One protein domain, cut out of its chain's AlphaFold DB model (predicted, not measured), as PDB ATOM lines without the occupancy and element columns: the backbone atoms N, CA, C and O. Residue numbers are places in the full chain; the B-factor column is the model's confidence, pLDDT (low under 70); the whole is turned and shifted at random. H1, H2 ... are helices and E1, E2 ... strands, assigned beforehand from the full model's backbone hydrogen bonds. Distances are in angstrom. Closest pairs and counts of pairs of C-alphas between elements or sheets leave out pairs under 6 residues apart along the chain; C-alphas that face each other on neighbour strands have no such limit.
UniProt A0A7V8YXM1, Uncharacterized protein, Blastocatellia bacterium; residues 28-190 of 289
ATOM      1  N   ASP A  28     454.131 530.678 352.179       95.44
ATOM      2  CA  ASP A  28     453.391 530.508 350.937       95.44
ATOM      3  C   ASP A  28     453.506 531.765 350.067       95.44
ATOM      4  O   ASP A  28     453.053 532.850 350.440       95.44
ATOM      5  N   ARG A  29     454.122 531.610 348.891       96.56
ATOM      6  CA  ARG A  29     454.335 532.671 347.903       96.56
ATOM      7  C   ARG A  29     453.446 532.470 346.690       96.56
ATOM      8  O   ARG A  29     453.373 531.368 346.155       96.56
ATOM      9  N   GLY A  30     452.782 533.524 346.228       95.56
ATOM     10  CA  GLY A  30     451.800 533.429 345.147       95.56
ATOM     11  C   GLY A  30     451.983 534.465 344.043       95.56
ATOM     12  O   GLY A  30     452.209 535.647 344.302       95.56
ATOM     13  N   VAL A  31     451.787 534.039 342.794       96.62
ATOM     14  CA  VAL A  31     451.651 534.940 341.639       96.62
ATOM     15  C   VAL A  31     450.225 534.855 341.115       96.62
ATOM     16  O   VAL A  31     449.793 533.823 340.591       96.62
ATOM     17  N   ARG A  32     449.488 535.953 341.255       96.19
ATOM     18  CA  ARG A  32     448.126 536.106 340.740       96.19
ATOM     19  C   ARG A  32     448.182 536.752 339.362       96.19
ATOM     20  O   ARG A  32     449.076 537.538 339.092       96.19
ATOM     21  N   GLU A  33     447.238 536.429 338.490       93.31
ATOM     22  CA  GLU A  33     447.025 537.173 337.246       93.31
ATOM     23  C   GLU A  33     445.734 537.955 337.381       93.31
ATOM     24  O   GLU A  33     444.729 537.382 337.816       93.31
ATOM     25  N   ASP A  34     445.751 539.220 336.971       87.06
ATOM     26  CA  ASP A  34     444.501 539.937 336.782       87.06
ATOM     27  C   ASP A  34     443.883 539.561 335.428       87.06
ATOM     28  O   ASP A  34     444.558 539.460 334.404       87.06
ATOM     29  N   SER A  35     442.578 539.312 335.413       72.56
ATOM     30  CA  SER A  35     441.862 538.763 334.248       72.56
ATOM     31  C   SER A  35     441.573 539.790 333.143       72.56
ATOM     32  O   SER A  35     440.863 539.493 332.179       72.56
ATOM     33  N   LEU A  36     442.098 541.007 333.283       69.56
ATOM     34  CA  LEU A  36     441.596 542.187 332.583       69.56
ATOM     35  C   LEU A  36     441.942 542.241 331.090       69.56
ATOM     36  O   LEU A  36     441.266 542.944 330.342       69.56
ATOM     37  N   HIS A  37     442.913 541.460 330.613       76.25
ATOM     38  CA  HIS A  37     443.473 541.651 329.270       76.25
ATOM     39  C   HIS A  37     443.269 540.445 328.353       76.25
ATOM     40  O   HIS A  37     444.228 539.830 327.887       76.25
ATOM     41  N   ARG A  38     442.007 540.119 328.036       85.69
ATOM     42  CA  ARG A  38     441.657 539.045 327.072       85.69
ATOM     43  C   ARG A  38     442.296 539.221 325.687       85.69
ATOM     44  O   ARG A  38     442.407 538.250 324.951       85.69
ATOM     45  N   THR A  39     442.681 540.445 325.333       94.00
ATOM     46  CA  THR A  39     443.302 540.802 324.048       94.00
ATOM     47  C   THR A  39     444.823 540.949 324.135       94.00
ATOM     48  O   THR A  39     445.422 541.525 323.232       94.00
ATOM     49  N   SER A  40     445.452 540.480 325.219       96.06
ATOM     50  CA  SER A  40     446.907 540.534 325.360       96.06
ATOM     51  C   SER A  40     447.594 539.714 324.255       96.06
ATOM     52  O   SER A  40     447.252 538.543 324.074       96.06
ATOM     53  N   PRO A  41     448.594 540.273 323.551       97.44
ATOM     54  CA  PRO A  41     449.347 539.551 322.522       97.44
ATOM     55  C   PRO A  41     450.386 538.570 323.093       97.44
ATOM     56  O   PRO A  41     451.054 537.862 322.337       97.44
ATOM     57  N   ILE A  42     450.517 538.502 324.421       97.38
ATOM     58  CA  ILE A  42     451.344 537.521 325.131       97.38
ATOM     59  C   ILE A  42     450.539 536.801 326.214       97.38
ATOM     60  O   ILE A  42     449.599 537.365 326.783       97.38
ATOM     61  N   VAL A  43     450.945 535.572 326.535       96.44
ATOM     62  CA  VAL A  43     450.384 534.774 327.637       96.44
ATOM     63  C   VAL A  43     451.492 534.172 328.495       96.44
ATOM     64  O   VAL A  43     452.561 533.824 327.993       96.44
ATOM     65  N   VAL A  44     451.233 534.018 329.793       96.31
ATOM     66  CA  VAL A  44     452.164 533.364 330.722       96.31
ATOM     67  C   VAL A  44     451.922 531.856 330.688       96.31
ATOM     68  O   VAL A  44     450.889 531.374 331.154       96.31
ATOM     69  N   VAL A  45     452.875 531.105 330.141       96.94
ATOM     70  CA  VAL A  45     452.794 529.644 329.981       96.94
ATOM     71  C   VAL A  45     453.443 528.867 331.123       96.94
ATOM     72  O   VAL A  45     453.035 527.740 331.385       96.94
ATOM     73  N   SER A  46     454.413 529.450 331.834       97.25
ATOM     74  CA  SER A  46     455.038 528.808 332.996       97.25
ATOM     75  C   SER A  46     455.402 529.808 334.088       97.25
ATOM     76  O   SER A  46     455.563 531.005 333.838       97.25
ATOM     77  N   ARG A  47     455.496 529.304 335.320       97.56
ATOM     78  CA  ARG A  47     455.950 530.037 336.503       97.56
ATOM     79  C   ARG A  47     456.886 529.142 337.287       97.56
ATOM     80  O   ARG A  47     456.549 527.991 337.559       97.56
ATOM     81  N   GLU A  48     458.040 529.675 337.632       97.38
ATOM     82  CA  GLU A  48     459.095 528.955 338.329       97.38
ATOM     83  C   GLU A  48     459.593 529.814 339.491       97.38
ATOM     84  O   GLU A  48     459.775 531.024 339.338       97.38
ATOM     85  N   LEU A  49     459.787 529.197 340.654       96.69
ATOM     86  CA  LEU A  49     460.441 529.798 341.806       96.69
ATOM     87  C   LEU A  49     461.693 528.984 342.133       96.69
ATOM     88  O   LEU A  49     461.602 527.910 342.730       96.69
ATOM     89  N   GLY A  50     462.854 529.472 341.691       94.62
ATOM     90  CA  GLY A  50     464.065 528.649 341.655       94.62
ATOM     91  C   GLY A  50     463.838 527.432 340.756       94.62
ATOM     92  O   GLY A  50     463.439 527.592 339.605       94.62
ATOM     93  N   ASP A  51     464.006 526.231 341.305       94.81
ATOM     94  CA  ASP A  51     463.822 524.969 340.573       94.81
ATOM     95  C   ASP A  51     462.382 524.420 340.639       94.81
ATOM     96  O   ASP A  51     462.081 523.361 340.085       94.81
ATOM     97  N   LYS A  52     461.466 525.117 341.327       95.50
ATOM     98  CA  LYS A  52     460.081 524.665 341.532       95.50
ATOM     99  C   LYS A  52     459.142 525.315 340.515       95.50
ATOM    100  O   LYS A  52     458.885 526.515 340.584       95.50
ATOM    101  N   THR A  53     458.569 524.533 339.604       96.31
ATOM    102  CA  THR A  53     457.472 524.987 338.731       96.31
ATOM    103  C   THR A  53     456.134 524.931 339.471       96.31
ATOM    104  O   THR A  53     455.875 523.981 340.207       96.31
ATOM    105  N   PHE A  54     455.260 525.918 339.262       95.25
ATOM    106  CA  PHE A  54     453.924 525.935 339.865       95.25
ATOM    107  C   PHE A  54     452.838 526.409 338.892       95.25
ATOM    108  O   PHE A  54     453.079 527.179 337.958       95.25
ATOM    109  N   GLU A  55     451.616 525.917 339.098       93.44
ATOM    110  CA  GLU A  55     450.463 526.266 338.264       93.44
ATOM    111  C   GLU A  55     449.928 527.674 338.572       93.44
ATOM    112  O   GLU A  55     450.208 528.282 339.608       93.44
ATOM    113  N   LYS A  56     449.099 528.193 337.662       89.00
ATOM    114  CA  LYS A  56     448.393 529.466 337.832       89.00
ATOM    115  C   LYS A  56     447.595 529.468 339.144       89.00
ATOM    116  O   LYS A  56     446.858 528.529 339.417       89.00
ATOM    117  N   GLN A  57     447.724 530.549 339.922       84.06
ATOM    118  CA  GLN A  57     447.053 530.762 341.217       84.06
ATOM    119  C   GLN A  57     447.431 529.781 342.341       84.06
ATOM    120  O   GLN A  57     446.871 529.888 343.431       84.06
ATOM    121  N   LYS A  58     448.394 528.874 342.137       89.94
ATOM    122  CA  LYS A  58     448.939 528.071 343.235       89.94
ATOM    123  C   LYS A  58     449.992 528.859 344.007       89.94
ATOM    124  O   LYS A  58     450.702 529.694 343.444       89.94
ATOM    125  N   HIS A  59     450.047 528.596 345.306       91.62
ATOM    126  CA  HIS A  59     451.098 529.094 346.177       91.62
ATOM    127  C   HIS A  59     452.252 528.085 346.197       91.62
ATOM    128  O   HIS A  59     452.041 526.887 345.995       91.62
ATOM    129  N   VAL A  60     453.468 528.569 346.416       94.44
ATOM    130  CA  VAL A  60     454.671 527.747 346.537       94.44
ATOM    131  C   VAL A  60     455.496 528.255 347.713       94.44
ATOM    132  O   VAL A  60     455.590 529.461 347.928       94.44
ATOM    133  N   LEU A  61     456.096 527.347 348.478       95.06
ATOM    134  CA  LEU A  61     456.958 527.727 349.592       95.06
ATOM    135  C   LEU A  61     458.211 528.440 349.079       95.06
ATOM    136  O   LEU A  61     458.922 527.914 348.215       95.06
ATOM    137  N   GLY A  62     458.458 529.630 349.618       94.19
ATOM    138  CA  GLY A  62     459.590 530.463 349.242       94.19
ATOM    139  C   GLY A  62     460.084 531.349 350.379       94.19
ATOM    140  O   GLY A  62     459.331 531.746 351.277       94.19
ATOM    141  N   GLU A  63     461.366 531.681 350.298       95.19
ATOM    142  CA  GLU A  63     462.070 532.542 351.244       95.19
ATOM    143  C   GLU A  63     461.598 534.005 351.165       95.19
ATOM    144  O   GLU A  63     460.658 534.363 350.451       95.19
ATOM    145  N   ARG A  64     462.222 534.883 351.951       94.25
ATOM    146  CA  ARG A  64     461.879 536.310 352.005       94.25
ATOM    147  C   ARG A  64     462.138 537.030 350.675       94.25
ATOM    148  O   ARG A  64     461.371 537.905 350.293       94.25
ATOM    149  N   ASP A  65     463.192 536.655 349.961       94.75
ATOM    150  CA  ASP A  65     463.601 537.235 348.679       94.75
ATOM    151  C   ASP A  65     463.079 536.445 347.469       94.75
ATOM    152  O   ASP A  65     463.586 536.589 346.358       94.75
ATOM    153  N   TRP A  66     462.014 535.655 347.654       96.38
ATOM    154  CA  TRP A  66     461.427 534.793 346.626       96.38
ATOM    155  C   TRP A  66     461.206 535.492 345.274       96.38
ATOM    156  O   TRP A  66     461.425 534.892 344.224       96.38
ATOM    157  N   LEU A  67     460.843 536.779 345.260       96.38
ATOM    158  CA  LEU A  67     460.621 537.530 344.021       96.38
ATOM    159  C   LEU A  67     461.865 537.561 343.110       96.38
ATOM    160  O   LEU A  67     461.728 537.550 341.889       96.38
ATOM    161  N   LYS A  68     463.075 537.535 343.686       96.06
ATOM    162  CA  LYS A  68     464.348 537.439 342.952       96.06
ATOM    163  C   LYS A  68     464.471 536.125 342.183       96.06
ATOM    164  O   LYS A  68     465.131 536.065 341.152       96.06
ATOM    165  N   HIS A  69     463.846 535.064 342.679       96.75
ATOM    166  CA  HIS A  69     463.893 533.725 342.099       96.75
ATOM    167  C   HIS A  69     462.717 533.438 341.165       96.75
ATOM    168  O   HIS A  69     462.669 532.363 340.564       96.75
ATOM    169  N   LEU A  70     461.788 534.388 341.019       97.50
ATOM    170  CA  LEU A  70     460.633 534.244 340.151       97.50
ATOM    171  C   LEU A  70     461.045 534.347 338.677       97.50
ATOM    172  O   LEU A  70     461.527 535.385 338.217       97.50
ATOM    173  N   THR A  71     460.786 533.276 337.932       97.94
ATOM    174  CA  THR A  71     460.943 533.205 336.477       97.94
ATOM    175  C   THR A  71     459.585 532.949 335.831       97.94
ATOM    176  O   THR A  71     458.809 532.102 336.277       97.94
ATOM    177  N   LEU A  72     459.282 533.695 334.773       98.00
ATOM    178  CA  LEU A  72     458.036 533.607 334.018       98.00
ATOM    179  C   LEU A  72     458.332 533.123 332.601       98.00
ATOM    180  O   LEU A  72     459.162 533.710 331.908       98.00
ATOM    181  N   GLY A  73     457.636 532.084 332.151       98.00
ATOM    182  CA  GLY A  73     457.610 531.696 330.745       98.00
ATOM    183  C   GLY A  73     456.535 532.483 330.013       98.00
ATOM    184  O   GLY A  73     455.353 532.343 330.322       98.00
ATOM    185  N   ILE A  74     456.932 533.296 329.042       98.06
ATOM    186  CA  ILE A  74     456.057 534.169 328.261       98.06
ATOM    187  C   ILE A  74     456.013 533.663 326.830       98.06
ATOM    188  O   ILE A  74     457.058 533.519 326.207       98.06
ATOM    189  N   LYS A  75     454.815 533.419 326.299       98.19
ATOM    190  CA  LYS A  75     454.602 533.006 324.912       98.19
ATOM    191  C   LYS A  75     453.948 534.124 324.111       98.19
ATOM    192  O   LYS A  75     452.957 534.700 324.560       98.19
ATOM    193  N   ASN A  76     454.466 534.379 322.915       98.50
ATOM    194  CA  ASN A  76     453.814 535.230 321.929       98.50
ATOM    195  C   ASN A  76     452.626 534.481 321.307       98.50
ATOM    196  O   ASN A  76     452.796 533.420 320.704       98.50
ATOM    197  N   VAL A  77     451.421 535.026 321.472       98.00
ATOM    198  CA  VAL A  77     450.181 534.482 320.884       98.00
ATOM    199  C   VAL A  77     449.654 535.333 319.732       98.00
ATOM    200  O   VAL A  77     448.615 535.009 319.163       98.00
ATOM    201  N   SER A  78     450.355 536.413 319.391       97.94
ATOM    202  CA  SER A  78     450.070 537.212 318.205       97.94
ATOM    203  C   SER A  78     450.667 536.583 316.943       97.94
ATOM    204  O   SER A  78     451.513 535.690 316.994       97.94
ATOM    205  N   ASP A  79     450.233 537.094 315.799       98.12
ATOM    206  CA  ASP A  79     450.773 536.827 314.466       98.12
ATOM    207  C   ASP A  79     451.946 537.757 314.098       98.12
ATOM    208  O   ASP A  79     452.434 537.721 312.970       98.12
ATOM    209  N   LYS A  80     452.429 538.570 315.048       97.88
ATOM    210  CA  LYS A  80     453.482 539.570 314.844       97.88
ATOM    211  C   LYS A  80     454.725 539.267 315.668       97.88
ATOM    212  O   LYS A  80     454.648 538.717 316.765       97.88
ATOM    213  N   ASN A  81     455.879 539.693 315.167       97.38
ATOM    214  CA  ASN A  81     457.121 539.681 315.933       97.38
ATOM    215  C   ASN A  81     457.059 540.730 317.049       97.38
ATOM    216  O   ASN A  81     456.755 541.897 316.793       97.38
ATOM    217  N   ILE A  82     457.359 540.317 318.281       97.19
ATOM    218  CA  ILE A  82     457.419 541.203 319.446       97.19
ATOM    219  C   ILE A  82     458.875 541.582 319.703       97.19
ATOM    220  O   ILE A  82     459.720 540.710 319.905       97.19
ATOM    221  N   VAL A  83     459.150 542.883 319.741       96.50
ATOM    222  CA  VAL A  83     460.497 543.432 319.992       96.50
ATOM    223  C   VAL A  83     460.658 543.940 321.423       96.50
ATOM    224  O   VAL A  83     461.773 544.053 321.925       96.50
ATOM    225  N   HIS A  84     459.547 544.240 322.101       96.81
ATOM    226  CA  HIS A  84     459.545 544.707 323.485       96.81
ATOM    227  C   HIS A  84     458.244 544.343 324.195       96.81
ATOM    228  O   HIS A  84     457.163 544.471 323.618       96.81
ATOM    229  N   PHE A  85     458.332 543.968 325.468       97.50
ATOM    230  CA  PHE A  85     457.174 543.964 326.359       97.50
ATOM    231  C   PHE A  85     457.553 544.337 327.792       97.50
ATOM    232  O   PHE A  85     458.690 544.141 328.228       97.50
ATOM    233  N   GLN A  86     456.569 544.849 328.531       97.00
ATOM    234  CA  GLN A  86     456.669 545.157 329.956       97.00
ATOM    235  C   GLN A  86     455.583 544.413 330.739       97.00
ATOM    236  O   GLN A  86     454.390 544.532 330.441       97.00
ATOM    237  N   ILE A  87     456.004 543.706 331.785       97.25
ATOM    238  CA  ILE A  87     455.133 543.061 332.768       97.25
ATOM    239  C   ILE A  87     455.397 543.712 334.121       97.25
ATOM    240  O   ILE A  87     456.536 543.727 334.575       97.25
ATOM    241  N   ASP A  88     454.364 544.219 334.782       97.06
ATOM    242  CA  ASP A  88     454.463 544.725 336.148       97.06
ATOM    243  C   ASP A  88     454.023 543.640 337.139       97.06
ATOM    244  O   ASP A  88     452.937 543.072 337.035       97.06
ATOM    245  N   LEU A  89     454.860 543.375 338.138       97.44
ATOM    246  CA  LEU A  89     454.519 542.596 339.322       97.44
ATOM    247  C   LEU A  89     454.040 543.558 340.408       97.44
ATOM    248  O   LEU A  89     454.829 544.236 341.065       97.44
ATOM    249  N   VAL A  90     452.726 543.643 340.568       97.38
ATOM    250  CA  VAL A  90     452.054 544.545 341.496       97.38
ATOM    251  C   VAL A  90     452.024 543.928 342.891       97.38
ATOM    252  O   VAL A  90     451.297 542.971 343.160       97.38
ATOM    253  N   ILE A  91     452.807 544.509 343.790       97.44
ATOM    254  CA  ILE A  91     452.811 544.227 345.220       97.44
ATOM    255  C   ILE A  91     451.630 544.986 345.845       97.44
ATOM    256  O   ILE A  91     451.537 546.214 345.687       97.44
ATOM    257  N   PRO A  92     450.705 544.295 346.538       97.12
ATOM    258  CA  PRO A  92     449.577 544.949 347.186       97.12
ATOM    259  C   PRO A  92     450.062 545.949 348.241       97.12
ATOM    260  O   PRO A  92     451.154 545.827 348.791       97.12
ATOM    261  N   LYS A  93     449.235 546.952 348.545       97.31
ATOM    262  CA  LYS A  93     449.544 547.937 349.586       97.31
ATOM    263  C   LYS A  93     449.785 547.233 350.930       97.31
ATOM    264  O   LYS A  93     448.895 546.544 351.424       97.31
ATOM    265  N   GLN A  94     450.946 547.474 351.531       96.81
ATOM    266  CA  GLN A  94     451.344 546.962 352.845       96.81
ATOM    267  C   GLN A  94     452.127 548.032 353.623       96.81
ATOM    268  O   GLN A  94     452.542 549.042 353.052       96.81
ATOM    269  N   GLY A  95     452.301 547.833 354.932       95.31
ATOM    270  CA  GLY A  95     453.044 548.759 355.791       95.31
ATOM    271  C   GLY A  95     452.545 550.205 355.678       95.31
ATOM    272  O   GLY A  95     451.348 550.477 355.790       95.31
ATOM    273  N   GLN A  96     453.471 551.130 355.421       97.69
ATOM    274  CA  GLN A  96     453.211 552.568 355.272       97.69
ATOM    275  C   GLN A  96     453.022 553.017 353.809       97.69
ATOM    276  O   GLN A  96     453.035 554.215 353.520       97.69
ATOM    277  N   MET A  97     452.855 552.089 352.860       97.25
ATOM    278  CA  MET A  97     452.670 552.434 351.447       97.25
ATOM    279  C   MET A  97     451.383 553.247 351.227       97.25
ATOM    280  O   MET A  97     450.323 552.948 351.780       97.25
ATOM    281  N   THR A  98     451.428 554.254 350.353       97.00
ATOM    282  CA  THR A  98     450.237 555.050 349.998       97.00
ATOM    283  C   THR A  98     449.314 554.332 349.005       97.00
ATOM    284  O   THR A  98     448.116 554.617 348.966       97.00
ATOM    285  N   GLY A  99     449.840 553.359 348.259       96.50
ATOM    286  CA  GLY A  99     449.133 552.513 347.296       96.50
ATOM    287  C   GLY A  99     449.974 551.287 346.915       96.50
ATOM    288  O   GLY A  99     451.037 551.102 347.501       96.50
ATOM    289  N   PRO A 100     449.517 550.445 345.971       96.88
ATOM    290  CA  PRO A 100     450.300 549.318 345.454       96.88
ATOM    291  C   PRO A 100     451.636 549.774 344.843       96.88
ATOM    292  O   PRO A 100     451.721 550.876 344.298       96.88
ATOM    293  N   ALA A 101     452.655 548.918 344.896       96.12
ATOM    294  CA  ALA A 101     453.939 549.123 344.215       96.12
ATOM    295  C   ALA A 101     454.068 548.144 343.044       96.12
ATOM    296  O   ALA A 101     453.520 547.052 343.115       96.12
ATOM    297  N   GLY A 102     454.768 548.508 341.970       94.81
ATOM    298  CA  GLY A 102     454.901 547.657 340.782       94.81
ATOM    299  C   GLY A 102     456.355 547.429 340.399       94.81
ATOM    300  O   GLY A 102     457.042 548.389 340.085       94.81
ATOM    301  N   VAL A 103     456.807 546.176 340.378       95.94
ATOM    302  CA  VAL A 103     458.147 545.790 339.912       95.94
ATOM    303  C   VAL A 103     458.071 545.385 338.444       95.94
ATOM    304  O   VAL A 103     457.439 544.386 338.121       95.94
ATOM    305  N   SER A 104     458.702 546.141 337.550       95.56
ATOM    306  CA  SER A 104     458.646 545.859 336.113       95.56
ATOM    307  C   SER A 104     459.705 544.844 335.674       95.56
ATOM    308  O   SER A 104     460.877 544.972 336.022       95.56
ATOM    309  N   ILE A 105     459.289 543.873 334.863       96.62
ATOM    310  CA  ILE A 105     460.136 542.969 334.082       96.62
ATOM    311  C   ILE A 105     460.034 543.392 332.618       96.62
ATOM    312  O   ILE A 105     458.935 543.616 332.101       96.62
ATOM    313  N   PHE A 106     461.180 543.467 331.949       96.25
ATOM    314  CA  PHE A 106     461.280 543.861 330.549       96.25
ATOM    315  C   PHE A 106     461.844 542.726 329.698       96.25
ATOM    316  O   PHE A 106     462.717 541.977 330.135       96.25
ATOM    317  N   PHE A 107     461.368 542.641 328.461       96.88
ATOM    318  CA  PHE A 107     462.004 541.896 327.380       96.88
ATOM    319  C   PHE A 107     462.341 542.866 326.259       96.88
ATOM    320  O   PHE A 107     461.521 543.722 325.931       96.88
ATOM    321  N   GLY A 108     463.521 542.700 325.665       94.75
ATOM    322  CA  GLY A 108     464.014 543.604 324.636       94.75
ATOM    323  C   GLY A 108     464.331 544.995 325.169       94.75
ATOM    324  O   GLY A 108     464.482 545.219 326.373       94.75
ATOM    325  N   ARG A 109     464.495 545.937 324.242       91.50
ATOM    326  CA  ARG A 109     464.727 547.341 324.565       91.50
ATOM    327  C   ARG A 109     463.456 548.120 324.316       91.50
ATOM    328  O   ARG A 109     462.853 548.024 323.249       91.50
ATOM    329  N   ARG A 110     463.127 549.001 325.260       86.12
ATOM    330  CA  ARG A 110     462.137 550.059 325.057       86.12
ATOM    331  C   ARG A 110     462.725 551.148 324.159       86.12
ATOM    332  O   ARG A 110     462.914 552.284 324.582       86.12
ATOM    333  N   SER A 111     463.089 550.777 322.941       70.06
ATOM    334  CA  SER A 111     463.578 551.707 321.943       70.06
ATOM    335  C   SER A 111     462.385 552.439 321.344       70.06
ATOM    336  O   SER A 111     461.355 551.854 320.997       70.06
ATOM    337  N   ALA A 112     462.522 553.751 321.261       70.50
ATOM    338  CA  ALA A 112     461.773 554.571 320.339       70.50
ATOM    339  C   ALA A 112     462.803 555.044 319.304       70.50
ATOM    340  O   ALA A 112     463.671 555.851 319.640       70.50
ATOM    341  N   PRO A 113     462.795 554.476 318.091       71.94
ATOM    342  CA  PRO A 113     461.685 553.762 317.455       71.94
ATOM    343  C   PRO A 113     461.643 552.288 317.819       71.94
ATOM    344  O   PRO A 113     462.609 551.789 318.392       71.94
ATOM    345  N   ALA A 114     460.595 551.575 317.393       65.38
ATOM    346  CA  ALA A 114     460.632 550.112 317.310       65.38
ATOM    347  C   ALA A 114     461.623 549.641 316.214       65.38
ATOM    348  O   ALA A 114     461.349 548.720 315.459       65.38
ATOM    349  N   ILE A 115     462.773 550.316 316.089       72.56
ATOM    350  CA  ILE A 115     463.919 549.856 315.323       72.56
ATOM    351  C   ILE A 115     464.573 548.779 316.173       72.56
ATOM    352  O   ILE A 115     465.116 549.051 317.246       72.56
ATOM    353  N   THR A 116     464.522 547.562 315.655       78.62
ATOM    354  CA  THR A 116     465.348 546.455 316.110       78.62
ATOM    355  C   THR A 116     466.786 546.744 315.688       78.62
ATOM    356  O   THR A 116     467.066 546.921 314.499       78.62
ATOM    357  N   TYR A 117     467.717 546.815 316.637       85.81
ATOM    358  CA  TYR A 117     469.137 546.831 316.297       85.81
ATOM    359  C   TYR A 117     469.614 545.399 316.017       85.81
ATOM    360  O   TYR A 117     469.070 544.452 316.591       85.81
ATOM    361  N   PRO A 118     470.639 545.194 315.168       89.94
ATOM    362  CA  PRO A 118     471.245 543.878 315.007       89.94
ATOM    363  C   PRO A 118     471.648 543.290 316.368       89.94
ATOM    364  O   PRO A 118     472.463 543.870 317.084       89.94
ATOM    365  N   GLY A 119     471.057 542.147 316.723       90.44
ATOM    366  CA  GLY A 119     471.281 541.463 318.002       90.44
ATOM    367  C   GLY A 119     470.251 541.757 319.099       90.44
ATOM    368  O   GLY A 119     470.305 541.105 320.141       90.44
ATOM    369  N   ASP A 120     469.302 542.673 318.886       92.81
ATOM    370  CA  ASP A 120     468.182 542.833 319.813       92.81
ATOM    371  C   ASP A 120     467.288 541.576 319.786       92.81
ATOM    372  O   ASP A 120     467.019 541.015 318.716       92.81
ATOM    373  N   PRO A 121     466.815 541.105 320.953       95.94
ATOM    374  CA  PRO A 121     465.995 539.908 321.012       95.94
ATOM    375  C   PRO A 121     464.626 540.184 320.382       95.94
ATOM    376  O   PRO A 121     463.988 541.198 320.652       95.94
ATOM    377  N   THR A 122     464.165 539.252 319.554       96.50
ATOM    378  CA  THR A 122     462.845 539.292 318.917       96.50
ATOM    379  C   THR A 122     462.111 538.009 319.259       96.50
ATOM    380  O   THR A 122     462.668 536.930 319.085       96.50
ATOM    381  N   LEU A 123     460.874 538.125 319.736       97.81
ATOM    382  CA  LEU A 123     460.023 536.992 320.080       97.81
ATOM    383  C   LEU A 123     459.023 536.735 318.946       97.81
ATOM    384  O   LEU A 123     458.069 537.498 318.754       97.81
ATOM    385  N   ARG A 124     459.239 535.663 318.186       98.19
ATOM    386  CA  ARG A 124     458.436 535.305 317.007       98.19
ATOM    387  C   ARG A 124     457.056 534.758 317.395       98.19
ATOM    388  O   ARG A 124     456.865 534.330 318.535       98.19
ATOM    389  N   PRO A 125     456.079 534.731 316.469       98.69
ATOM    390  CA  PRO A 125     454.792 534.083 316.701       98.69
ATOM    391  C   PRO A 125     454.952 532.660 317.242       98.69
ATOM    392  O   PRO A 125     455.740 531.870 316.724       98.69
ATOM    393  N   SER A 126     454.182 532.324 318.279       98.00
ATOM    394  CA  SER A 126     454.228 531.039 318.994       98.00
ATOM    395  C   SER A 126     455.528 530.711 319.740       98.00
ATOM    396  O   SER A 126     455.571 529.682 320.419       98.00
ATOM    397  N   GLU A 127     456.552 531.559 319.678       98.44
ATOM    398  CA  GLU A 127     457.776 531.397 320.461       98.44
ATOM    399  C   GLU A 127     457.520 531.722 321.938       98.44
ATOM    400  O   GLU A 127     456.647 532.531 322.278       98.44
ATOM    401  N   ALA A 128     458.277 531.074 322.822       98.38
ATOM    402  CA  ALA A 128     458.249 531.336 324.250       98.38
ATOM    403  C   ALA A 128     459.641 531.705 324.773       98.38
ATOM    404  O   ALA A 128     460.639 531.116 324.372       98.38
ATOM    405  N   VAL A 129     459.688 532.647 325.712       98.38
ATOM    406  CA  VAL A 129     460.906 533.118 326.375       98.38
ATOM    407  C   VAL A 129     460.737 533.076 327.889       98.38
ATOM    408  O   VAL A 129     459.659 533.354 328.412       98.38
ATOM    409  N   LYS A 130     461.809 532.737 328.608       98.12
ATOM    410  CA  LYS A 130     461.861 532.865 330.065       98.12
ATOM    411  C   LYS A 130     462.385 534.247 330.441       98.12
ATOM    412  O   LYS A 130     463.464 534.635 330.002       98.12
ATOM    413  N   VAL A 131     461.640 534.969 331.268       97.81
ATOM    414  CA  VAL A 131     462.040 536.270 331.821       97.81
ATOM    415  C   VAL A 131     462.089 536.201 333.341       97.81
ATOM    416  O   VAL A 131     461.286 535.511 333.967       97.81
ATOM    417  N   LYS A 132     463.041 536.914 333.938       97.25
ATOM    418  CA  LYS A 132     463.306 536.915 335.379       97.25
ATOM    419  C   LYS A 132     463.481 538.353 335.858       97.25
ATOM    420  O   LYS A 132     463.951 539.199 335.099       97.25
ATOM    421  N   VAL A 133     463.128 538.626 337.114       95.56
ATOM    422  CA  VAL A 133     463.485 539.892 337.769       95.56
ATOM    423  C   VAL A 133     465.010 539.995 337.844       95.56
ATOM    424  O   VAL A 133     465.674 539.082 338.334       95.56
ATOM    425  N   THR A 134     465.577 541.090 337.339       94.69
ATOM    426  CA  THR A 134     467.029 541.295 337.408       94.69
ATOM    427  C   THR A 134     467.454 541.604 338.843       94.69
ATOM    428  O   THR A 134     466.702 542.219 339.602       94.69
ATOM    429  N   ASP A 135     468.680 541.232 339.221       94.62
ATOM    430  CA  ASP A 135     469.198 541.518 340.566       94.62
ATOM    431  C   ASP A 135     469.211 543.027 340.866       94.62
ATOM    432  O   ASP A 135     468.923 543.448 341.986       94.62
ATOM    433  N   ASN A 136     469.480 543.851 339.848       94.81
ATOM    434  CA  ASN A 136     469.470 545.307 339.964       94.81
ATOM    435  C   ASN A 136     468.053 545.865 340.186       94.81
ATOM    436  O   ASN A 136     467.857 546.737 341.036       94.81
ATOM    437  N   ASP A 137     467.054 545.355 339.457       93.06
ATOM    438  CA  ASP A 137     465.660 545.751 339.668       93.06
ATOM    439  C   ASP A 137     465.170 545.336 341.050       93.06
ATOM    440  O   ASP A 137     464.557 546.148 341.748       93.06
ATOM    441  N   PHE A 138     465.491 544.111 341.471       94.62
ATOM    442  CA  PHE A 138     465.158 543.624 342.803       94.62
ATOM    443  C   PHE A 138     465.795 544.494 343.892       94.62
ATOM    444  O   PHE A 138     465.087 544.965 344.777       94.62
ATOM    445  N   PHE A 139     467.096 544.790 343.799       95.06
ATOM    446  CA  PHE A 139     467.799 545.642 344.765       95.06
ATOM    447  C   PHE A 139     467.177 547.042 344.876       95.06
ATOM    448  O   PHE A 139     466.955 547.553 345.978       95.06
ATOM    449  N   ARG A 140     466.852 547.662 343.734       94.94
ATOM    450  CA  ARG A 140     466.184 548.968 343.701       94.94
ATOM    451  C   ARG A 140     464.831 548.917 344.412       94.94
ATOM    452  O   ARG A 140     464.530 549.816 345.198       94.94
ATOM    453  N   TRP A 141     464.031 547.887 344.150       95.38
ATOM    454  CA  TRP A 141     462.702 547.750 344.746       95.38
ATOM    455  C   TRP A 141     462.735 547.354 346.220       95.38
ATOM    456  O   TRP A 141     461.970 547.924 346.989       95.38
ATOM    457  N   ASP A 142     463.652 546.487 346.645       95.38
ATOM    458  CA  ASP A 142     463.857 546.136 348.057       95.38
ATOM    459  C   ASP A 142     464.139 547.386 348.906       95.38
ATOM    460  O   ASP A 142     463.499 547.609 349.936       95.38
ATOM    461  N   LYS A 143     465.005 548.285 348.418       96.00
ATOM    462  CA  LYS A 143     465.276 549.569 349.084       96.00
ATOM    463  C   LYS A 143     464.020 550.443 349.203       96.00
ATOM    464  O   LYS A 143     463.812 551.089 350.231       96.00
ATOM    465  N   VAL A 144     463.188 550.481 348.159       95.31
ATOM    466  CA  VAL A 144     461.929 551.244 348.161       95.31
ATOM    467  C   VAL A 144     460.922 550.634 349.135       95.31
ATOM    468  O   VAL A 144     460.328 551.372 349.915       95.31
ATOM    469  N   LEU A 145     460.749 549.313 349.133       96.62
ATOM    470  CA  LEU A 145     459.804 548.607 350.005       96.62
ATOM    471  C   LEU A 145     460.179 548.754 351.485       96.62
ATOM    472  O   LEU A 145     459.330 549.121 352.300       96.62
ATOM    473  N   LYS A 146     461.467 548.613 351.822       96.62
ATOM    474  CA  LYS A 146     461.978 548.821 353.188       96.62
ATOM    475  C   LYS A 146     461.731 550.233 353.711       96.62
ATOM    476  O   LYS A 146     461.408 550.396 354.885       96.62
ATOM    477  N   LYS A 147     461.792 551.259 352.851       97.12
ATOM    478  CA  LYS A 147     461.451 552.643 353.233       97.12
ATOM    479  C   LYS A 147     460.004 552.777 353.733       97.12
ATOM    480  O   LYS A 147     459.729 553.665 354.532       97.12
ATOM    481  N   TYR A 148     459.100 551.907 353.287       97.56
ATOM    482  CA  TYR A 148     457.702 551.867 353.728       97.56
ATOM    483  C   TYR A 148     457.432 550.817 354.818       97.56
ATOM    484  O   TYR A 148     456.269 550.532 355.111       97.56
ATOM    485  N   GLY A 149     458.477 550.229 355.408       97.25
ATOM    486  CA  GLY A 149     458.342 549.163 356.403       97.25
ATOM    487  C   GLY A 149     457.783 547.863 355.824       97.25
ATOM    488  O   GLY A 149     457.116 547.115 356.534       97.25
ATOM    489  N   VAL A 150     457.989 547.615 354.526       97.25
ATOM    490  CA  VAL A 150     457.610 546.359 353.876       97.25
ATOM    491  C   VAL A 150     458.850 545.494 353.749       97.25
ATOM    492  O   VAL A 150     459.637 545.623 352.814       97.25
ATOM    493  N   ASP A 151     459.025 544.634 354.744       95.12
ATOM    494  CA  ASP A 151     460.150 543.712 354.821       95.12
ATOM    495  C   ASP A 151     459.915 542.417 354.034       95.12
ATOM    496  O   ASP A 151     460.875 541.826 353.540       95.12
ATOM    497  N   ASP A 152     458.664 541.970 353.933       96.00
ATOM    498  CA  ASP A 152     458.272 540.687 353.353       96.00
ATOM    499  C   ASP A 152     456.828 540.759 352.825       96.00
ATOM    500  O   ASP A 152     455.992 541.445 353.414       96.00
ATOM    501  N   PHE A 153     456.522 540.045 351.736       96.44
ATOM    502  CA  PHE A 153     455.183 539.985 351.138       96.44
ATOM    503  C   PHE A 153     454.895 538.616 350.513       96.44
ATOM    504  O   PHE A 153     455.750 537.993 349.886       96.44
ATOM    505  N   GLU A 154     453.662 538.136 350.668       96.81
ATOM    506  CA  GLU A 154     453.259 536.778 350.271       96.81
ATOM    507  C   GLU A 154     452.903 536.656 348.790       96.81
ATOM    508  O   GLU A 154     453.059 535.595 348.200       96.81
ATOM    509  N   SER A 155     452.399 537.712 348.151       97.00
ATOM    510  CA  SER A 155     451.935 537.589 346.769       97.00
ATOM    511  C   SER A 155     452.105 538.851 345.945       97.00
ATOM    512  O   SER A 155     452.142 539.962 346.474       97.00
ATOM    513  N   VAL A 156     452.183 538.652 344.629       97.56
ATOM    514  CA  VAL A 156     452.164 539.715 343.620       97.56
ATOM    515  C   VAL A 156     451.078 539.440 342.589       97.56
ATOM    516  O   VAL A 156     450.726 538.286 342.330       97.56
ATOM    517  N   THR A 157     450.553 540.501 341.988       97.31
ATOM    518  CA  THR A 157     449.640 540.420 340.845       97.31
ATOM    519  C   THR A 157     450.391 540.789 339.576       97.31
ATOM    520  O   THR A 157     450.968 541.862 339.488       97.31
ATOM    521  N   LEU A 158     450.399 539.898 338.596       96.75
ATOM    522  CA  LEU A 158     450.997 540.103 337.289       96.75
ATOM    523  C   LEU A 158     450.044 540.926 336.414       96.75
ATOM    524  O   LEU A 158     448.905 540.514 336.190       96.75
ATOM    525  N   ASP A 159     450.533 542.057 335.905       96.25
ATOM    526  CA  ASP A 159     449.835 542.943 334.968       96.25
ATOM    527  C   ASP A 159     450.689 543.152 333.707       96.25
ATOM    528  O   ASP A 159     451.821 543.633 333.769       96.25
ATOM    529  N   ILE A 160     450.157 542.783 332.541       96.62
ATOM    530  CA  ILE A 160     450.830 542.997 331.254       96.62
ATOM    531  C   ILE A 160     450.532 544.429 330.816       96.62
ATOM    532  O   ILE A 160     449.394 544.770 330.495       96.62
ATOM    533  N   ARG A 161     451.560 545.282 330.807       95.88
ATOM    534  CA  ARG A 161     451.386 546.725 330.614       95.88
ATOM    535  C   ARG A 161     451.377 547.130 329.159       95.88
ATOM    536  O   ARG A 161     450.448 547.801 328.715       95.88
ATOM    537  N   GLU A 162     452.428 546.771 328.437       96.44
ATOM    538  CA  GLU A 162     452.625 547.168 327.047       96.44
ATOM    539  C   GLU A 162     453.423 546.120 326.276       96.44
ATOM    540  O   GLU A 162     454.263 545.419 326.843       96.44
ATOM    541  N   VAL A 163     453.138 546.028 324.979       96.69
ATOM    542  CA  VAL A 163     453.807 545.165 324.004       96.69
ATOM    543  C   VAL A 163     454.009 545.967 322.723       96.69
ATOM    544  O   VAL A 163     453.065 546.594 322.240       96.69
ATOM    545  N   HIS A 164     455.224 545.970 322.181       96.56
ATOM    546  CA  HIS A 164     455.559 546.627 320.918       96.56
ATOM    547  C   HIS A 164     455.946 545.582 319.871       96.56
ATOM    548  O   HIS A 164     456.701 544.647 320.158       96.56
ATOM    549  N   PHE A 165     455.440 545.769 318.658       96.25
ATOM    550  CA  PHE A 165     455.709 544.909 317.518       96.25
ATOM    551  C   PHE A 165     456.749 545.537 316.587       96.25
ATOM    552  O   PHE A 165     456.940 546.752 316.572       96.25
ATOM    553  N   GLU A 166     457.405 544.693 315.795       94.50
ATOM    554  CA  GLU A 166     458.415 545.103 314.806       94.50
ATOM    555  C   GLU A 166     457.846 546.018 313.703       94.50
ATOM    556  O   GLU A 166     458.549 546.867 313.167       94.50
ATOM    557  N   ASP A 167     456.552 545.899 313.391       94.19
ATOM    558  CA  ASP A 167     455.869 546.698 312.360       94.19
ATOM    559  C   ASP A 167     455.472 548.118 312.824       94.19
ATOM    560  O   ASP A 167     454.721 548.817 312.141       94.19
ATOM    561  N   GLY A 168     455.926 548.543 314.009       93.62
ATOM    562  CA  GLY A 168     455.584 549.837 314.602       93.62
ATOM    563  C   GLY A 168     454.167 549.910 315.185       93.62
ATOM    564  O   GLY A 168     453.729 550.986 315.605       93.62
ATOM    565  N   THR A 169     453.429 548.798 315.236       95.75
ATOM    566  CA  THR A 169     452.189 548.702 316.018       95.75
ATOM    567  C   THR A 169     452.481 548.284 317.457       95.75
ATOM    568  O   THR A 169     453.576 547.837 317.803       95.75
ATOM    569  N   GLY A 170     451.503 548.450 318.342       96.06
ATOM    570  CA  GLY A 170     451.653 548.073 319.738       96.06
ATOM    571  C   GLY A 170     450.326 547.782 320.413       96.06
ATOM    572  O   GLY A 170     449.246 547.925 319.841       96.06
ATOM    573  N   TRP A 171     450.418 547.383 321.668       96.75
ATOM    574  CA  TRP A 171     449.292 547.126 322.545       96.75
ATOM    575  C   TRP A 171     449.635 547.656 323.933       96.75
ATOM    576  O   TRP A 171     450.756 547.472 324.407       96.75
ATOM    577  N   LYS A 172     448.691 548.320 324.598       95.75
ATOM    578  CA  LYS A 172     448.874 548.817 325.964       95.75
ATOM    579  C   LYS A 172     447.572 548.779 326.735       95.75
ATOM    580  O   LYS A 172     446.632 549.477 326.365       95.75
ATOM    581  N   LEU A 173     447.531 547.996 327.813       94.19
ATOM    582  CA  LEU A 173     446.368 547.876 328.703       94.19
ATOM    583  C   LEU A 173     445.043 547.664 327.941       94.19
ATOM    584  O   LEU A 173     444.049 548.343 328.183       94.19
ATOM    585  N   GLY A 174     445.057 546.771 326.952       94.12
ATOM    586  CA  GLY A 174     443.896 546.452 326.114       94.12
ATOM    587  C   GLY A 174     443.703 547.362 324.898       94.12
ATOM    588  O   GLY A 174     442.835 547.086 324.072       94.12
ATOM    589  N   ILE A 175     444.496 548.427 324.761       94.88
ATOM    590  CA  ILE A 175     444.346 549.433 323.708       94.88
ATOM    591  C   ILE A 175     445.381 549.186 322.604       94.88
ATOM    592  O   ILE A 175     446.580 549.205 322.891       94.88
ATOM    593  N   PRO A 176     444.961 549.002 321.339       96.44
ATOM    594  CA  PRO A 176     445.889 548.934 320.221       96.44
ATOM    595  C   PRO A 176     446.510 550.312 319.953       96.44
ATOM    596  O   PRO A 176     445.826 551.343 319.935       96.44
ATOM    597  N   LEU A 177     447.819 550.316 319.736       95.88
ATOM    598  CA  LEU A 177     448.642 551.497 319.523       95.88
ATOM    599  C   LEU A 177     449.306 551.460 318.143       95.88
ATOM    600  O   LEU A 177     449.570 550.394 317.590       95.88
ATOM    601  N   GLN A 178     449.629 552.640 317.631       95.62
ATOM    602  CA  GLN A 178     450.469 552.845 316.457       95.62
ATOM    603  C   GLN A 178     451.550 553.866 316.801       95.62
ATOM    604  O   GLN A 178     451.248 554.924 317.363       95.62
ATOM    605  N   GLN A 179     452.798 553.552 316.475       94.50
ATOM    606  CA  GLN A 179     453.906 554.490 316.588       94.50
ATOM    607  C   GLN A 179     453.738 555.616 315.563       94.50
ATOM    608  O   GLN A 179     453.390 555.371 314.407       94.50
ATOM    609  N   ASP A 180     453.936 556.858 315.994       92.56
ATOM    610  CA  ASP A 180     453.857 558.012 315.104       92.56
ATOM    611  C   ASP A 180     455.023 557.968 314.096       92.56
ATOM    612  O   ASP A 180     456.182 557.945 314.524       92.56
ATOM    613  N   PRO A 181     454.752 557.976 312.775       90.94
ATOM    614  CA  PRO A 181     455.791 557.863 311.751       90.94
ATOM    615  C   PRO A 181     456.743 559.068 311.719       90.94
ATOM    616  O   PRO A 181     457.851 558.955 311.210       90.94
ATOM    617  N   ASN A 182     456.328 560.220 312.258       93.19
ATOM    618  CA  ASN A 182     457.161 561.423 312.323       93.19
ATOM    619  C   ASN A 182     457.867 561.572 313.675       93.19
ATOM    620  O   ASN A 182     458.827 562.332 313.795       93.19
ATOM    621  N   ASN A 183     457.374 560.895 314.715       90.25
ATOM    622  CA  ASN A 183     457.978 560.934 316.038       90.25
ATOM    623  C   ASN A 183     457.871 559.583 316.730       90.25
ATOM    624  O   ASN A 183     456.934 559.285 317.466       90.25
ATOM    625  N   HIS A 184     458.925 558.807 316.576       87.00
ATOM    626  CA  HIS A 184     459.013 557.458 317.087       87.00
ATOM    627  C   HIS A 184     458.919 557.328 318.626       87.00
ATOM    628  O   HIS A 184     458.690 556.234 319.135       87.00
ATOM    629  N   ASN A 185     459.029 558.422 319.387       88.50
ATOM    630  CA  ASN A 185     458.794 558.426 320.838       88.50
ATOM    631  C   ASN A 185     457.306 558.497 321.219       88.50
ATOM    632  O   ASN A 185     456.962 558.377 322.397       88.50
ATOM    633  N   ILE A 186     456.419 558.712 320.246       91.31
ATOM    634  CA  ILE A 186     454.990 558.903 320.468       91.31
ATOM    635  C   ILE A 186     454.226 557.673 319.987       91.31
ATOM    636  O   ILE A 186     454.303 557.276 318.827       91.31
ATOM    637  N   TRP A 187     453.418 557.119 320.886       92.81
ATOM    638  CA  TRP A 187     452.444 556.078 320.583       92.81
ATOM    639  C   TRP A 187     451.038 556.665 320.618       92.81
ATOM    640  O   TRP A 187     450.638 557.287 321.606       92.81
ATOM    641  N   ARG A 188     450.273 556.462 319.547       94.75
ATOM    642  CA  ARG A 188     448.895 556.939 319.421       94.75
ATOM    643  C   ARG A 188     447.925 555.772 319.535       94.75
ATOM    644  O   ARG A 188     448.147 554.713 318.957       94.75
ATOM    645  N   SER A 189     446.828 555.978 320.258       94.94
ATOM    646  CA  SER A 189     445.730 555.010 320.300       94.94
ATOM    647  C   SER A 189     445.009 554.976 318.955       94.94
ATOM    648  O   SER A 189     444.521 556.007 318.483       94.94
ATOM    649  N   LEU A 190     444.889 553.783 318.368       92.12
ATOM    650  CA  LEU A 190     444.143 553.593 317.123       92.12
ATOM    651  C   LEU A 190     442.638 553.832 317.318       92.12
ATOM    652  O   LEU A 190     441.965 554.283 316.392       92.12
TER     653      LEU A 190
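Overview. This is residues 28 to 190 of the 289 residues of an uncharacterized protein of Blastocatellia bacterium (UniProt A0A7V8YXM1). A long, strongly twisted sheet of eight strands, with E5 and E8 at its core, is partly covered by a smaller sheet of E2, E4 and E7, the two forming a sandwich with strands crossed at 47 degrees. H2 runs along the edge strand E6, while E3 and the hairpin of E10 and E11 lie at opposite ends. The 163 printed residues include two named helices and eleven named strands, in the order E1 E2 E3 H1 E4 E5 E6 E7 H2 E8 E9 E10 E11, mostly strand by class. The large sheet is branched and mixed; the small one runs E2, E4, E7, all antiparallel. The whole is compact, with a radius of gyration of the C-alphas of 16.5 A and spans of 46 by 32 by 30 A.

Arrangement. Beside E8, residues 155 to 165, parallel E1, residues 28 to 33, and antiparallel E9, residues 169 to 172, lie on one side, and antiparallel E5, residues 82 to 91, on the other side. Within hydrogen-bond range are N 158 and O 32, 2.8 A, N 163 and O 171, 2.8 A, and N 90 and O 157, 2.7 A. E5 forms a hairpin with E6, residues 101 to 108, N 91 and O 101 being 2.7 A apart. E3, residues 59 to 62, is antiparallel to E1, with N 29 and O 60 at 2.8 A. E8, E9, E10, residues 175 to 180, and E11, residues 183 to 189, form a meander, each strand the antiparallel neighbour of the one before; N 170 and O 177 are 2.8 A apart, N 178 and O 188 2.9 A. In the other sheet, E4, residues 70 to 76, is the inner strand between E2, residues 42 to 49, and E7, residues 128 to 132, with N 45 and O 73 at 2.8 A and N 72 and O 131 at 2.8 A. E2 bends by 55 degrees at residue 45. H2, residues 135 to 147, is over E6 at a height over the sheet of 10.1 A; the closest C-alphas are those of Val 103 and Trp 141, 6.9 A. H1, residues 66 to 69, only grazes both sheets. Every O i to N i+4 pair of H2 is within hydrogen-bond range; H1 is too short for one.

Along the chain. E1 begins at C-alpha 28 (453.391, 530.508, 350.937), and E11 ends at C-alpha 189 (445.730, 555.010, 320.300). E8 spans 30.4 A, E5 26.4 A, E6 22.7 A, E2 20.5 A, E4 19.5 A and H2 18.6 A.

Size, cuts and confidence. The C-alphas farthest apart, of Leu 61 and Asn 182, are 50.2 A apart. The printed part has no cut; the link E6 to E7 is long, with 19 residues. Residues 36 and 114 are under 70 in pLDDT.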